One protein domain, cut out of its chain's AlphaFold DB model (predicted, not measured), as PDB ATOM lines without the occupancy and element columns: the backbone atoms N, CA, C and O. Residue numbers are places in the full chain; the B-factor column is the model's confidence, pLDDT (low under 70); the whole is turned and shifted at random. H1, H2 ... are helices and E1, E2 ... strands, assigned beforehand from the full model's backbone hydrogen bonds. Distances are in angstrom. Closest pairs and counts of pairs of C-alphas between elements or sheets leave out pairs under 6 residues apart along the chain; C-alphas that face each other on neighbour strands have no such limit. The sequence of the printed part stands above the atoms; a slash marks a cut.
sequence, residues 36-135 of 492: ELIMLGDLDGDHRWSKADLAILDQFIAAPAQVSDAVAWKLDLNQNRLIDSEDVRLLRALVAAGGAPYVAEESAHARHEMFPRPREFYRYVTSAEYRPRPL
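This is residues 36 to 135 of the 492 residues of an uncharacterized protein of Opitutus terrae (strain DSM 11246 / JCM 15787 / PB90-1) (UniProt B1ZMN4). Two helices, H1 and H3, pack side by side and run opposite ways; H4 packs steeply on the last residues of H3, 93 to 96, and a small two-stranded ribbon of E1 and E2 lies away from this helical part. The short H5 joins H4's side of the model to the ribbon by running straight into E2, the short H2 sits near H1 and the end of E1, and residues 127 to 135 follow E2 as a tail with no named element. The printed part has 100 residues, with five named helices and two named strands in the order E1, H1, H2, H3, H4, H5, E2; the sheet, E1 - E2, is antiparallel and the class is mostly helix. The whole is compact, with a radius of gyration of the C-alphas of 13.0 A and spans of 38 by 29 by 24 A.

Find C-alpha 36 at (-54.754, 6.514, -58.824); from there strand E1 runs over residues 36 to 39. Go on to Lys 51, where H1 begins, residues 51 to 62, 16.7 A long. H2 follows at residues 69 to 74. At C-alpha 85, (-47.222, -1.153, -34.000), H3 begins and runs to Ala 96, 16.3 A. H4 takes residues 101 to 110, 14.2 A, and H5 residues 118 to 121. E2, residues 122 to 126, is 13.3 A long and ends at C-alpha 126, (-57.288, 11.725, -55.971).

Look first at E1 and E2, antiparallel neighbours at 146 degrees: N 36 and O 125 are 2.8 A apart and N 123 and O 38 are 2.9 A apart, both within hydrogen-bond range. Near the end of E1, the closest C-alphas of E1 and H2 are those of Met 39 and Lys 74, 7.2 A apart. H2 and H1 are close but not clearly touching, with Phe 60 and Ala 72 the closest C-alphas at 8.0 A. H1 and H3 touch, closest at the C-alphas of Lys 51 and Val 95, 6.5 A, at a shallow tilt of 22 degrees, opposite ways. H3 touches H4 with residues 93 to 96 alone; the closest C-alphas are those of Leu 94 and Ala 104, 5.6 A, at a steep tilt of 68 degrees, only just short of about perpendicular. H4 and H5 only just touch, with 3 pairs of C-alphas within 8 A, the closest those of Pro 101 and Pro 118 at 5.3 A. H1 and H4 are apart, and so are H2 and H3. In H1, H3 and H4 every O i to N i+4 pair is within hydrogen-bond range, in H2 1 of 2, and H5 is too short for such a pair.

The C-alphas farthest apart are those of Ala 110 and Ala 128, 40.6 A. The printed part has no cut. The link from E1 to H1, 11 residues, is long; those from H3 to H4 and from H5 to E2 are tight. The mean pLDDT of the printed part is 91.9, and residues 127 to 128 are under 70.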
ATOM      1  N   GLU A  36     -55.741   7.579 -58.709       84.06
ATOM      2  CA  GLU A  36     -54.754   6.514 -58.824       84.06
ATOM      3  C   GLU A  36     -55.073   5.427 -57.800       84.06
ATOM      4  O   GLU A  36     -55.450   5.736 -56.672       84.06
ATOM      5  N   LEU A  37     -54.967   4.157 -58.188       88.69
ATOM      6  CA  LEU A  37     -55.046   3.053 -57.237       88.69
ATOM      7  C   LEU A  37     -53.656   2.836 -56.639       88.69
ATOM      8  O   LEU A  37     -52.763   2.376 -57.343       88.69
ATOM      9  N   ILE A  38     -53.486   3.140 -55.356       90.00
ATOM     10  CA  ILE A  38     -52.248   2.881 -54.620       90.00
ATOM     11  C   ILE A  38     -52.356   1.595 -53.806       90.00
ATOM     12  O   ILE A  38     -53.449   1.188 -53.401       90.00
ATOM     13  N   MET A  39     -51.202   1.010 -53.511       94.50
ATOM     14  CA  MET A  39     -51.034  -0.123 -52.610       94.50
ATOM     15  C   MET A  39     -50.399   0.375 -51.302       94.50
ATOM     16  O   MET A  39     -49.333   0.987 -51.308       94.50
ATOM     17  N   LEU A  40     -51.088   0.186 -50.176       95.62
ATOM     18  CA  LEU A  40     -50.568   0.493 -48.842       95.62
ATOM     19  C   LEU A  40     -49.481  -0.526 -48.493       95.62
ATOM     20  O   LEU A  40     -49.633  -1.709 -48.784       95.62
ATOM     21  N   GLY A  41     -48.390  -0.075 -47.887       94.94
ATOM     22  CA  GLY A  41     -47.217  -0.890 -47.573       94.94
ATOM     23  C   GLY A  41     -46.256  -1.156 -48.742       94.94
ATOM     24  O   GLY A  41     -45.215  -1.743 -48.487       94.94
ATOM     25  N   ASP A  42     -46.581  -0.732 -49.970       95.75
ATOM     26  CA  ASP A  42     -45.688  -0.747 -51.149       95.75
ATOM     27  C   ASP A  42     -44.836   0.532 -51.146       95.75
ATOM     28  O   ASP A  42     -45.221   1.569 -51.700       95.75
ATOM     29  N   LEU A  43     -43.738   0.512 -50.397       94.81
ATOM     30  CA  LEU A  43     -42.948   1.697 -50.071       94.81
ATOM     31  C   LEU A  43     -41.938   2.052 -51.163       94.81
ATOM     32  O   LEU A  43     -41.597   3.230 -51.272       94.81
ATOM     33  N   ASP A  44     -41.496   1.081 -51.966       93.19
ATOM     34  CA  ASP A  44     -40.590   1.298 -53.104       93.19
ATOM     35  C   ASP A  44     -41.314   1.486 -54.452       93.19
ATOM     36  O   ASP A  44     -40.702   1.937 -55.420       93.19
ATOM     37  N   GLY A  45     -42.626   1.226 -54.514       91.81
ATOM     38  CA  GLY A  45     -43.435   1.423 -55.714       91.81
ATOM     39  C   GLY A  45     -43.341   0.282 -56.728       91.81
ATOM     40  O   GLY A  45     -43.761   0.472 -57.872       91.81
ATOM     41  N   ASP A  46     -42.810  -0.886 -56.350       94.31
ATOM     42  CA  ASP A  46     -42.708  -2.062 -57.224       94.31
ATOM     43  C   ASP A  46     -44.023  -2.868 -57.336       94.31
ATOM     44  O   ASP A  46     -44.102  -3.851 -58.090       94.31
ATOM     45  N   HIS A  47     -45.068  -2.417 -56.628       93.19
ATOM     46  CA  HIS A  47     -46.391  -3.038 -56.537       93.19
ATOM     47  C   HIS A  47     -46.382  -4.424 -55.887       93.19
ATOM     48  O   HIS A  47     -47.179  -5.305 -56.244       93.19
ATOM     49  N   ARG A  48     -45.473  -4.647 -54.937       95.00
ATOM     50  CA  ARG A  48     -45.361  -5.877 -54.151       95.00
ATOM     51  C   ARG A  48     -45.147  -5.525 -52.682       95.00
ATOM     52  O   ARG A  48     -44.859  -4.398 -52.323       95.00
ATOM     53  N   TRP A  49     -45.343  -6.522 -51.820       97.50
ATOM     54  CA  TRP A  49     -44.848  -6.461 -50.445       97.50
ATOM     55  C   TRP A  49     -43.641  -7.377 -50.343       97.50
ATOM     56  O   TRP A  49     -43.763  -8.605 -50.400       97.50
ATOM     57  N   SER A  50     -42.467  -6.778 -50.215       97.19
ATOM     58  CA  SER A  50     -41.180  -7.441 -50.271       97.19
ATOM     59  C   SER A  50     -40.281  -7.054 -49.090       97.19
ATOM     60  O   SER A  50     -40.621  -6.273 -48.201       97.19
ATOM     61  N   LYS A  51     -39.083  -7.642 -49.045       96.94
ATOM     62  CA  LYS A  51     -38.075  -7.262 -48.044       96.94
ATOM     63  C   LYS A  51     -37.544  -5.840 -48.258       96.94
ATOM     64  O   LYS A  51     -37.003  -5.281 -47.309       96.94
ATOM     65  N   ALA A  52     -37.671  -5.283 -49.465       96.88
ATOM     66  CA  ALA A  52     -37.272  -3.909 -49.745       96.88
ATOM     67  C   ALA A  52     -38.164  -2.914 -48.988       96.88
ATOM     68  O   ALA A  52     -37.639  -2.010 -48.340       96.88
ATOM     69  N   ASP A  53     -39.474  -3.172 -48.910       97.25
ATOM     70  CA  ASP A  53     -40.400  -2.371 -48.099       97.25
ATOM     71  C   ASP A  53     -40.032  -2.388 -46.619       97.25
ATOM     72  O   ASP A  53     -40.071  -1.360 -45.951       97.25
ATOM     73  N   LEU A  54     -39.611  -3.540 -46.084       97.12
ATOM     74  CA  LEU A  54     -39.139  -3.607 -44.697       97.12
ATOM     75  C   LEU A  54     -37.864  -2.789 -44.481       97.12
ATOM     76  O   LEU A  54     -37.728  -2.164 -43.434       97.12
ATOM     77  N   ALA A  55     -36.959  -2.747 -45.460       95.69
ATOM     78  CA  ALA A  55     -35.768  -1.908 -45.372       95.69
ATOM     79  C   ALA A  55     -36.129  -0.412 -45.377       95.69
ATOM     80  O   ALA A  55     -35.534   0.357 -44.621       95.69
ATOM     81  N   ILE A  56     -37.122  -0.001 -46.173       95.19
ATOM     82  CA  ILE A  56     -37.638   1.376 -46.164       95.19
ATOM     83  C   ILE A  56     -38.381   1.672 -44.855       95.19
ATOM     84  O   ILE A  56     -38.202   2.749 -44.292       95.19
ATOM     85  N   LEU A  57     -39.152   0.722 -44.315       95.50
ATOM     86  CA  LEU A  57     -39.777   0.853 -42.997       95.50
ATOM     87  C   LEU A  57     -38.721   1.049 -41.900       95.50
ATOM     88  O   LEU A  57     -38.888   1.914 -41.046       95.50
ATOM     89  N   ASP A  58     -37.631   0.284 -41.915       93.62
ATOM     90  CA  ASP A  58     -36.562   0.425 -40.924       93.62
ATOM     91  C   ASP A  58     -35.862   1.795 -41.046       93.62
ATOM     92  O   ASP A  58     -35.587   2.440 -40.030       93.62
ATOM     93  N   GLN A  59     -35.649   2.295 -42.272       91.69
ATOM     94  CA  GLN A  59     -35.165   3.664 -42.512       91.69
ATOM     95  C   GLN A  59     -36.153   4.716 -41.992       91.69
ATOM     96  O   GLN A  59     -35.752   5.661 -41.308       91.69
ATOM     97  N   PHE A  60     -37.447   4.531 -42.260       91.06
ATOM     98  CA  PHE A  60     -38.511   5.389 -41.755       91.06
ATOM     99  C   PHE A  60     -38.552   5.399 -40.231       91.06
ATOM    100  O   PHE A  60     -38.708   6.459 -39.638       91.06
ATOM    101  N   ILE A  61     -38.378   4.256 -39.570       91.50
ATOM    102  CA  ILE A  61     -38.378   4.191 -38.108       91.50
ATOM    103  C   ILE A  61     -37.161   4.920 -37.524       91.50
ATOM    104  O   ILE A  61     -37.277   5.586 -36.493       91.50
ATOM    105  N   ALA A  62     -36.005   4.821 -38.182       87.62
ATOM    106  CA  ALA A  62     -34.788   5.501 -37.754       87.62
ATOM    107  C   ALA A  62     -34.867   7.029 -37.931       87.62
ATOM    108  O   ALA A  62     -34.357   7.768 -37.088       87.62
ATOM    109  N   ALA A  63     -35.502   7.504 -39.007       84.75
ATOM    110  CA  ALA A  63     -35.567   8.922 -39.357       84.75
ATOM    111  C   ALA A  63     -36.908   9.305 -40.028       84.75
ATOM    112  O   ALA A  63     -36.920   9.712 -41.192       84.75
ATOM    113  N   PRO A  64     -38.048   9.248 -39.313       82.75
ATOM    114  CA  PRO A  64     -39.376   9.437 -39.893       82.75
ATOM    115  C   PRO A  64     -39.504  10.787 -40.588       82.75
ATOM    116  O   PRO A  64     -40.011  10.854 -41.703       82.75
ATOM    117  N   ALA A  65     -38.973  11.857 -39.995       79.06
ATOM    118  CA  ALA A  65     -39.040  13.202 -40.561       79.06
ATOM    119  C   ALA A  65     -38.242  13.400 -41.870       79.06
ATOM    120  O   ALA A  65     -38.425  14.418 -42.528       79.06
ATOM    121  N   GLN A  66     -37.357  12.467 -42.241       79.31
ATOM    122  CA  GLN A  66     -36.548  12.554 -43.468       79.31
ATOM    123  C   GLN A  66     -37.162  11.802 -44.650       79.31
ATOM    124  O   GLN A  66     -36.725  11.967 -45.788       79.31
ATOM    125  N   VAL A  67     -38.163  10.965 -44.395       83.56
ATOM    126  CA  VAL A  67     -38.841  10.212 -45.443       83.56
ATOM    127  C   VAL A  67     -40.009  11.033 -45.982       83.56
ATOM    128  O   VAL A  67     -40.742  11.669 -45.215       83.56
ATOM    129  N   SER A  68     -40.191  10.999 -47.305       83.50
ATOM    130  CA  SER A  68     -41.257  11.725 -47.994       83.50
ATOM    131  C   SER A  68     -42.634  11.401 -47.413       83.50
ATOM    132  O   SER A  68     -42.901  10.285 -46.955       83.50
ATOM    133  N   ASP A  69     -43.536  12.381 -47.462       84.94
ATOM    134  CA  ASP A  69     -44.909  12.169 -47.011       84.94
ATOM    135  C   ASP A  69     -45.540  10.999 -47.763       84.94
ATOM    136  O   ASP A  69     -46.176  10.162 -47.134       84.94
ATOM    137  N   ALA A  70     -45.299  10.873 -49.074       84.69
ATOM    138  CA  ALA A  70     -45.828   9.794 -49.911       84.69
ATOM    139  C   ALA A  70     -45.552   8.386 -49.349       84.69
ATOM    140  O   ALA A  70     -46.438   7.535 -49.394       84.69
ATOM    141  N   VAL A  71     -44.369   8.144 -48.780       90.19
ATOM    142  CA  VAL A  71     -44.054   6.866 -48.119       90.19
ATOM    143  C   VAL A  71     -44.769   6.763 -46.772       90.19
ATOM    144  O   VAL A  71     -45.362   5.728 -46.477       90.19
ATOM    145  N   ALA A  72     -44.782   7.839 -45.977       91.00
ATOM    146  CA  ALA A  72     -45.490   7.873 -44.695       91.00
ATOM    147  C   ALA A  72     -46.988   7.546 -44.848       91.00
ATOM    148  O   ALA A  72     -47.544   6.811 -44.042       91.00
ATOM    149  N   TRP A  73     -47.626   8.023 -45.919       89.62
ATOM    150  CA  TRP A  73     -49.017   7.704 -46.266       89.62
ATOM    151  C   TRP A  73     -49.273   6.224 -46.458       89.62
ATOM    152  O   TRP A  73     -50.304   5.708 -46.036       89.62
ATOM    153  N   LYS A  74     -48.351   5.546 -47.135       93.75
ATOM    154  CA  LYS A  74     -48.488   4.121 -47.421       93.75
ATOM    155  C   LYS A  74     -48.269   3.265 -46.174       93.75
ATOM    156  O   LYS A  74     -48.649   2.101 -46.193       93.75
ATOM    157  N   LEU A  75     -47.689   3.826 -45.113       95.25
ATOM    158  CA  LEU A  75     -47.453   3.147 -43.840       95.25
ATOM    159  C   LEU A  75     -48.649   3.173 -42.876       95.25
ATOM    160  O   LEU A  75     -48.587   2.478 -41.874       95.25
ATOM    161  N   ASP A  76     -49.724   3.908 -43.162       94.12
ATOM    162  CA  ASP A  76     -50.979   3.847 -42.392       94.12
ATOM    163  C   ASP A  76     -51.855   2.703 -42.944       94.12
ATOM    164  O   ASP A  76     -52.828   2.914 -43.676       94.12
ATOM    165  N   LEU A  77     -51.435   1.455 -42.692       94.81
ATOM    166  CA  LEU A  77     -52.076   0.253 -43.237       94.81
ATOM    167  C   LEU A  77     -53.454   0.023 -42.602       94.81
ATOM    168  O   LEU A  77     -54.380  -0.413 -43.297       94.81
ATOM    169  N   ASN A  78     -53.600   0.304 -41.302       92.62
ATOM    170  CA  ASN A  78     -54.881   0.187 -40.599       92.62
ATOM    171  C   ASN A  78     -55.789   1.425 -40.771       92.62
ATOM    172  O   ASN A  78     -56.979   1.348 -40.458       92.62
ATOM    173  N   GLN A  79     -55.269   2.511 -41.357       91.44
ATOM    174  CA  GLN A  79     -55.994   3.728 -41.735       91.44
ATOM    175  C   GLN A  79     -56.599   4.471 -40.549       91.44
ATOM    176  O   GLN A  79     -57.679   5.068 -40.640       91.44
ATOM    177  N   ASN A  80     -55.911   4.417 -39.415       91.88
ATOM    178  CA  ASN A  80     -56.325   5.106 -38.205       91.88
ATOM    179  C   ASN A  80     -55.684   6.505 -38.078       91.88
ATOM    180  O   ASN A  80     -55.971   7.207 -37.102       91.88
ATOM    181  N   ARG A  81     -54.907   6.942 -39.089       93.25
ATOM    182  CA  ARG A  81     -54.119   8.191 -39.139       93.25
ATOM    183  C   ARG A  81     -52.905   8.203 -38.208       93.25
ATOM    184  O   ARG A  81     -52.328   9.270 -37.985       93.25
ATOM    185  N   LEU A  82     -52.521   7.058 -37.659       95.31
ATOM    186  CA  LEU A  82     -51.316   6.860 -36.866       95.31
ATOM    187  C   LEU A  82     -50.372   5.929 -37.629       95.31
ATOM    188  O   LEU A  82     -50.809   5.100 -38.410       95.31
ATOM    189  N   ILE A  83     -49.073   6.070 -37.384       95.62
ATOM    190  CA  ILE A  83     -48.093   5.028 -37.682       95.62
ATOM    191  C   ILE A  83     -47.770   4.344 -36.365       95.62
ATOM    192  O   ILE A  83     -47.052   4.907 -35.526       95.62
ATOM    193  N   ASP A  84     -48.333   3.159 -36.165       95.25
ATOM    194  CA  ASP A  84     -48.270   2.426 -34.909       95.25
ATOM    195  C   ASP A  84     -47.730   0.990 -35.081       95.25
ATOM    196  O   ASP A  84     -47.211   0.576 -36.121       95.25
ATOM    197  N   SER A  85     -47.744   0.218 -33.992       94.56
ATOM    198  CA  SER A  85     -47.222  -1.153 -34.000       94.56
ATOM    199  C   SER A  85     -48.048  -2.123 -34.849       94.56
ATOM    200  O   SER A  85     -47.521  -3.157 -35.267       94.56
ATOM    201  N   GLU A  86     -49.333  -1.836 -35.063       94.94
ATOM    202  CA  GLU A  86     -50.190  -2.629 -35.931       94.94
ATOM    203  C   GLU A  86     -49.746  -2.499 -37.384       94.94
ATOM    204  O   GLU A  86     -49.576  -3.535 -38.022       94.94
ATOM    205  N   ASP A  87     -49.440  -1.298 -37.871       96.25
ATOM    206  CA  ASP A  87     -48.952  -1.098 -39.241       96.25
ATOM    207  C   ASP A  87     -47.668  -1.885 -39.518       96.25
ATOM    208  O   ASP A  87     -47.564  -2.631 -40.497       96.25
ATOM    209  N   VAL A  88     -46.710  -1.811 -38.589       96.25
ATOM    210  CA  VAL A  88     -45.455  -2.577 -38.651       96.25
ATOM    211  C   VAL A  88     -45.729  -4.081 -38.694       96.25
ATOM    212  O   VAL A  88     -45.094  -4.822 -39.451       96.25
ATOM    213  N   ARG A  89     -46.669  -4.559 -37.873       96.12
ATOM    214  CA  ARG A  89     -47.060  -5.973 -37.832       96.12
ATOM    215  C   ARG A  89     -47.735  -6.400 -39.136       96.12
ATOM    216  O   ARG A  89     -47.414  -7.478 -39.636       96.12
ATOM    217  N   LEU A  90     -48.632  -5.578 -39.680       97.38
ATOM    218  CA  LEU A  90     -49.342  -5.837 -40.932       97.38
ATOM    219  C   LEU A  90     -48.361  -5.946 -42.101       97.38
ATOM    220  O   LEU A  90     -48.384  -6.954 -42.809       97.38
ATOM    221  N   LEU A  91     -47.439  -4.990 -42.248       97.81
ATOM    222  CA  LEU A  91     -46.438  -5.032 -43.316       97.81
ATOM    223  C   LEU A  91     -45.537  -6.269 -43.196       97.81
ATOM    224  O   LEU A  91     -45.332  -6.994 -44.169       97.81
ATOM    225  N   ARG A  92     -45.061  -6.592 -41.986       97.56
ATOM    226  CA  ARG A  92     -44.262  -7.808 -41.755       97.56
ATOM    227  C   ARG A  92     -45.026  -9.089 -42.088       97.56
ATOM    228  O   ARG A  92     -44.427 -10.014 -42.630       97.56
ATOM    229  N   ALA A  93     -46.324  -9.155 -41.790       97.19
ATOM    230  CA  ALA A  93     -47.159 -10.306 -42.124       97.19
ATOM    231  C   ALA A  93     -47.333 -10.471 -43.644       97.19
ATOM    232  O   ALA A  93     -47.213 -11.588 -44.148       97.19
ATOM    233  N   LEU A  94     -47.548  -9.371 -44.375       97.81
ATOM    234  CA  LEU A  94     -47.649  -9.369 -45.838       97.81
ATOM    235  C   LEU A  94     -46.351  -9.863 -46.493       97.81
ATOM    236  O   LEU A  94     -46.381 -10.745 -47.354       97.81
ATOM    237  N   VAL A  95     -45.204  -9.371 -46.023       97.75
ATOM    238  CA  VAL A  95     -43.882  -9.778 -46.526       97.75
ATOM    239  C   VAL A  95     -43.562 -11.232 -46.164       97.75
ATOM    240  O   VAL A  95     -43.048 -11.981 -46.997       97.75
ATOM    241  N   ALA A  96     -43.903 -11.677 -44.950       96.88
ATOM    242  CA  ALA A  96     -43.713 -13.066 -44.520       96.88
ATOM    243  C   ALA A  96     -44.553 -14.063 -45.337       96.88
ATOM    244  O   ALA A  96     -44.119 -15.192 -45.559       96.88
ATOM    245  N   ALA A  97     -45.718 -13.638 -45.832       96.62
ATOM    246  CA  ALA A  97     -46.567 -14.412 -46.735       96.62
ATOM    247  C   ALA A  97     -46.104 -14.371 -48.208       96.62
ATOM    248  O   ALA A  97     -46.844 -14.788 -49.098       96.62
ATOM    249  N   GLY A  98     -44.906 -13.847 -48.493       95.12
ATOM    250  CA  GLY A  98     -44.379 -13.726 -49.855       95.12
ATOM    251  C   GLY A  98     -45.148 -12.722 -50.717       95.12
ATOM    252  O   GLY A  98     -45.229 -12.903 -51.929       95.12
ATOM    253  N   GLY A  99     -45.758 -11.709 -50.096       93.56
ATOM    254  CA  GLY A  99     -46.584 -10.714 -50.777       93.56
ATOM    255  C   GLY A  99     -47.996 -11.192 -51.126       93.56
ATOM    256  O   GLY A  99     -48.711 -10.488 -51.833       93.56
ATOM    257  N   ALA A 100     -48.427 -12.365 -50.645       96.06
ATOM    258  CA  ALA A 100     -49.777 -12.882 -50.856       96.06
ATOM    259  C   ALA A 100     -50.717 -12.469 -49.698       96.06
ATOM    260  O   ALA A 100     -50.682 -13.082 -48.626       96.06
ATOM    261  N   PRO A 101     -51.611 -11.477 -49.882       95.06
ATOM    262  CA  PRO A 101     -52.365 -10.890 -48.774       95.06
ATOM    263  C   PRO A 101     -53.439 -11.833 -48.215       95.06
ATOM    264  O   PRO A 101     -53.707 -11.813 -47.018       95.06
ATOM    265  N   TYR A 102     -54.008 -12.710 -49.049       96.75
ATOM    266  CA  TYR A 102     -54.941 -13.751 -48.600       96.75
ATOM    267  C   TYR A 102     -54.253 -14.802 -47.715       96.75
ATOM    268  O   TYR A 102     -54.829 -15.247 -46.727       96.75
ATOM    269  N   VAL A 103     -52.996 -15.148 -48.010       97.12
ATOM    270  CA  VAL A 103     -52.207 -16.076 -47.180       97.12
ATOM    271  C   VAL A 103     -51.845 -15.426 -45.841       97.12
ATOM    272  O   VAL A 103     -51.878 -16.088 -44.801       97.12
ATOM    273  N   ALA A 104     -51.530 -14.126 -45.844       96.62
ATOM    274  CA  ALA A 104     -51.307 -13.362 -44.619       96.62
ATOM    275  C   ALA A 104     -52.570 -13.317 -43.736       96.62
ATOM    276  O   ALA A 104     -52.475 -13.568 -42.533       96.62
ATOM    277  N   GLU A 105     -53.742 -13.079 -44.336       97.25
ATOM    278  CA  GLU A 105     -55.047 -13.097 -43.658       97.25
ATOM    279  C   GLU A 105     -55.354 -14.472 -43.045       97.25
ATOM    280  O   GLU A 105     -55.658 -14.566 -41.855       97.25
ATOM    281  N   GLU A 106     -55.220 -15.555 -43.817       96.62
ATOM    282  CA  GLU A 106     -55.413 -16.927 -43.323       96.62
ATOM    283  C   GLU A 106     -54.465 -17.254 -42.162       96.62
ATOM    284  O   GLU A 106     -54.881 -17.819 -41.147       96.62
ATOM    285  N   SER A 107     -53.201 -16.837 -42.274       95.69
ATOM    286  CA  SER A 107     -52.193 -17.027 -41.228       95.69
ATOM    287  C   SER A 107     -52.521 -16.251 -39.948       95.69
ATOM    288  O   SER A 107     -52.261 -16.748 -38.851       95.69
ATOM    289  N   ALA A 108     -53.080 -15.044 -40.062       94.69
ATOM    290  CA  ALA A 108     -53.529 -14.247 -38.921       94.69
ATOM    291  C   ALA A 108     -54.773 -14.862 -38.258       94.69
ATOM    292  O   ALA A 108     -54.799 -15.033 -37.037       94.69
ATOM    293  N   HIS A 109     -55.758 -15.300 -39.048       94.69
ATOM    294  CA  HIS A 109     -56.943 -15.992 -38.537       94.69
ATOM    295  C   HIS A 109     -56.596 -17.304 -37.827       94.69
ATOM    296  O   HIS A 109     -57.166 -17.592 -36.775       94.69
ATOM    297  N   ALA A 110     -55.614 -18.062 -38.327       94.75
ATOM    298  CA  ALA A 110     -55.111 -19.259 -37.649       94.75
ATOM    299  C   ALA A 110     -54.531 -18.954 -36.251       94.75
ATOM    300  O   ALA A 110     -54.552 -19.812 -35.369       94.75
ATOM    301  N   ARG A 111     -54.055 -17.721 -36.025       93.75
ATOM    302  CA  ARG A 111     -53.585 -17.217 -34.722       93.75
ATOM    303  C   ARG A 111     -54.660 -16.470 -33.921       93.75
ATOM    304  O   ARG A 111     -54.348 -15.964 -32.849       93.75
ATOM    305  N   HIS A 112     -55.910 -16.431 -34.389       93.00
ATOM    306  CA  HIS A 112     -57.006 -15.639 -33.808       93.00
ATOM    307  C   HIS A 112     -56.705 -14.128 -33.743       93.00
ATOM    308  O   HIS A 112     -57.186 -13.422 -32.857       93.00
ATOM    309  N   GLU A 113     -55.908 -13.622 -34.682       92.06
ATOM    310  CA  GLU A 113     -55.586 -12.201 -34.807       92.06
ATOM    311  C   GLU A 113     -56.530 -11.526 -35.812       92.06
ATOM    312  O   GLU A 113     -56.900 -12.118 -36.827       92.06
ATOM    313  N   MET A 114     -56.898 -10.268 -35.555       89.81
ATOM    314  CA  MET A 114     -57.580  -9.440 -36.555       89.81
ATOM    315  C   MET A 114     -56.600  -9.038 -37.661       89.81
ATOM    316  O   MET A 114     -55.455  -8.677 -37.375       89.81
ATOM    317  N   PHE A 115     -57.072  -9.077 -38.907       94.25
ATOM    318  CA  PHE A 115     -56.328  -8.666 -40.093       94.25
ATOM    319  C   PHE A 115     -57.282  -7.966 -41.079       94.25
ATOM    320  O   PHE A 115     -58.385  -8.479 -41.299       94.25
ATOM    321  N   PRO A 116     -56.911  -6.804 -41.655       94.62
ATOM    322  CA  PRO A 116     -57.704  -6.140 -42.685       94.62
ATOM    323  C   PRO A 116     -57.965  -7.058 -43.875       94.62
ATOM    324  O   PRO A 116     -57.145  -7.911 -44.223       94.62
ATOM    325  N   ARG A 117     -59.095  -6.872 -44.556       94.69
ATOM    326  CA  ARG A 117     -59.352  -7.640 -45.780       94.69
ATOM    327  C   ARG A 117     -58.315  -7.251 -46.837       94.69
ATOM    328  O   ARG A 117     -58.075  -6.062 -47.003       94.69
ATOM    329  N   PRO A 118     -57.792  -8.184 -47.653       93.94
ATOM    330  CA  PRO A 118     -56.787  -7.886 -48.681       93.94
ATOM    331  C   PRO A 118     -57.080  -6.669 -49.573       93.94
ATOM    332  O   PRO A 118     -56.177  -5.915 -49.917       93.94
ATOM    333  N   ARG A 119     -58.353  -6.431 -49.912       93.19
ATOM    334  CA  ARG A 119     -58.785  -5.262 -50.699       93.19
ATOM    335  C   ARG A 119     -58.580  -3.911 -49.999       93.19
ATOM    336  O   ARG A 119     -58.558  -2.893 -50.671       93.19
ATOM    337  N   GLU A 120     -58.490  -3.888 -48.672       93.12
ATOM    338  CA  GLU A 120     -58.372  -2.670 -47.858       93.12
ATOM    339  C   GLU A 120     -56.956  -2.085 -47.899       93.12
ATOM    340  O   GLU A 120     -56.786  -0.895 -47.629       93.12
ATOM    341  N   PHE A 121     -55.972  -2.880 -48.339       95.00
ATOM    342  CA  PHE A 121     -54.631  -2.403 -48.666       95.00
ATOM    343  C   PHE A 121     -54.552  -1.697 -50.028       95.00
ATOM    344  O   PHE A 121     -53.501  -1.164 -50.362       95.00
ATOM    345  N   TYR A 122     -55.630  -1.653 -50.817       93.69
ATOM    346  CA  TYR A 122     -55.669  -0.931 -52.092       93.69
ATOM    347  C   TYR A 122     -56.607   0.273 -51.997       93.69
ATOM    348  O   TYR A 122     -57.762   0.147 -51.583       93.69
ATOM    349  N   ARG A 123     -56.129   1.462 -52.380       87.88
ATOM    350  CA  ARG A 123     -56.871   2.719 -52.196       87.88
ATOM    351  C   ARG A 123     -56.877   3.584 -53.442       87.88
ATOM    352  O   ARG A 123     -55.836   3.846 -54.020       87.88
ATOM    353  N   TYR A 124     -58.056   4.079 -53.811       86.69
ATOM    354  CA  TYR A 124     -58.167   5.125 -54.821       86.69
ATOM    355  C   TYR A 124     -57.831   6.480 -54.205       86.69
ATOM    356  O   TYR A 124     -58.398   6.878 -53.187       86.69
ATOM    357  N   VAL A 125     -56.906   7.182 -54.840       79.94
ATOM    358  CA  VAL A 125     -56.327   8.433 -54.371       79.94
ATOM    359  C   VAL A 125     -56.499   9.492 -55.423       79.94
ATOM    360  O   VAL A 125     -56.021   9.338 -56.539       79.94
ATOM    361  N   THR A 126     -57.170  10.581 -55.073       78.31
ATOM    362  CA  THR A 126     -57.288  11.725 -55.971       78.31
ATOM    363  C   THR A 126     -55.953  12.458 -56.042       78.31
ATOM    364  O   THR A 126     -55.445  12.906 -55.019       78.31
ATOM    365  N   SER A 127     -55.418  12.659 -57.247       68.06
ATOM    366  CA  SER A 127     -54.123  13.325 -57.458       68.06
ATOM    367  C   SER A 127     -54.097  14.799 -57.023       68.06
ATOM    368  O   SER A 127     -53.036  15.406 -56.969       68.06
ATOM    369  N   ALA A 128     -55.265  15.397 -56.782       66.00
ATOM    370  CA  ALA A 128     -55.436  16.799 -56.400       66.00
ATOM    371  C   ALA A 128     -55.790  16.999 -54.913       66.00
ATOM    372  O   ALA A 128     -55.993  18.132 -54.487       66.00
ATOM    373  N   GLU A 129     -55.934  15.922 -54.138       74.12
ATOM    374  CA  GLU A 129     -56.327  15.996 -52.730       74.12
ATOM    375  C   GLU A 129     -55.090  16.162 -51.841       74.12
ATOM    376  O   GLU A 129     -54.159  15.360 -51.922       74.12
ATOM    377  N   TYR A 130     -55.083  17.191 -50.984       81.69
ATOM    378  CA  TYR A 130     -54.071  17.305 -49.935       81.69
ATOM    379  C   TYR A 130     -54.313  16.254 -48.866       81.69
ATOM    380  O   TYR A 130     -55.446  15.993 -48.461       81.69
ATOM    381  N   ARG A 131     -53.220  15.687 -48.379       83.75
ATOM    382  CA  ARG A 131     -53.241  14.594 -47.432       83.75
ATOM    383  C   ARG A 131     -52.381  14.999 -46.220       83.75
ATOM    384  O   ARG A 131     -51.192  15.249 -46.423       83.75
ATOM    385  N   PRO A 132     -52.942  15.041 -44.985       86.38
ATOM    386  CA  PRO A 132     -52.220  15.293 -43.715       86.38
ATOM    387  C   PRO A 132     -51.401  14.122 -43.156       86.38
ATOM    388  O   PRO A 132     -51.972  13.080 -42.837       86.38
ATOM    389  N   ARG A 133     -50.071  14.245 -43.088       90.12
ATOM    390  CA  ARG A 133     -49.179  13.115 -42.765       90.12
ATOM    391  C   ARG A 133     -49.667  12.341 -41.517       90.12
ATOM    392  O   ARG A 133     -49.923  12.992 -40.501       90.12
ATOM    393  N   PRO A 134     -49.768  10.994 -41.554       93.50
ATOM    394  CA  PRO A 134     -50.134  10.211 -40.374       93.50
ATOM    395  C   PRO A 134     -49.202  10.496 -39.187       93.50
ATOM    396  O   PRO A 134     -47.993  10.686 -39.360       93.50
ATOM    397  N   LEU A 135     -49.766  10.546 -37.981       95.00
ATOM    398  CA  LEU A 135     -49.028  10.901 -36.769       95.00
ATOM    399  C   LEU A 135     -48.163   9.738 -36.294       95.00
ATOM    400  O   LEU A 135     -48.579   8.583 -36.296       95.00
TER     401      LEU A 135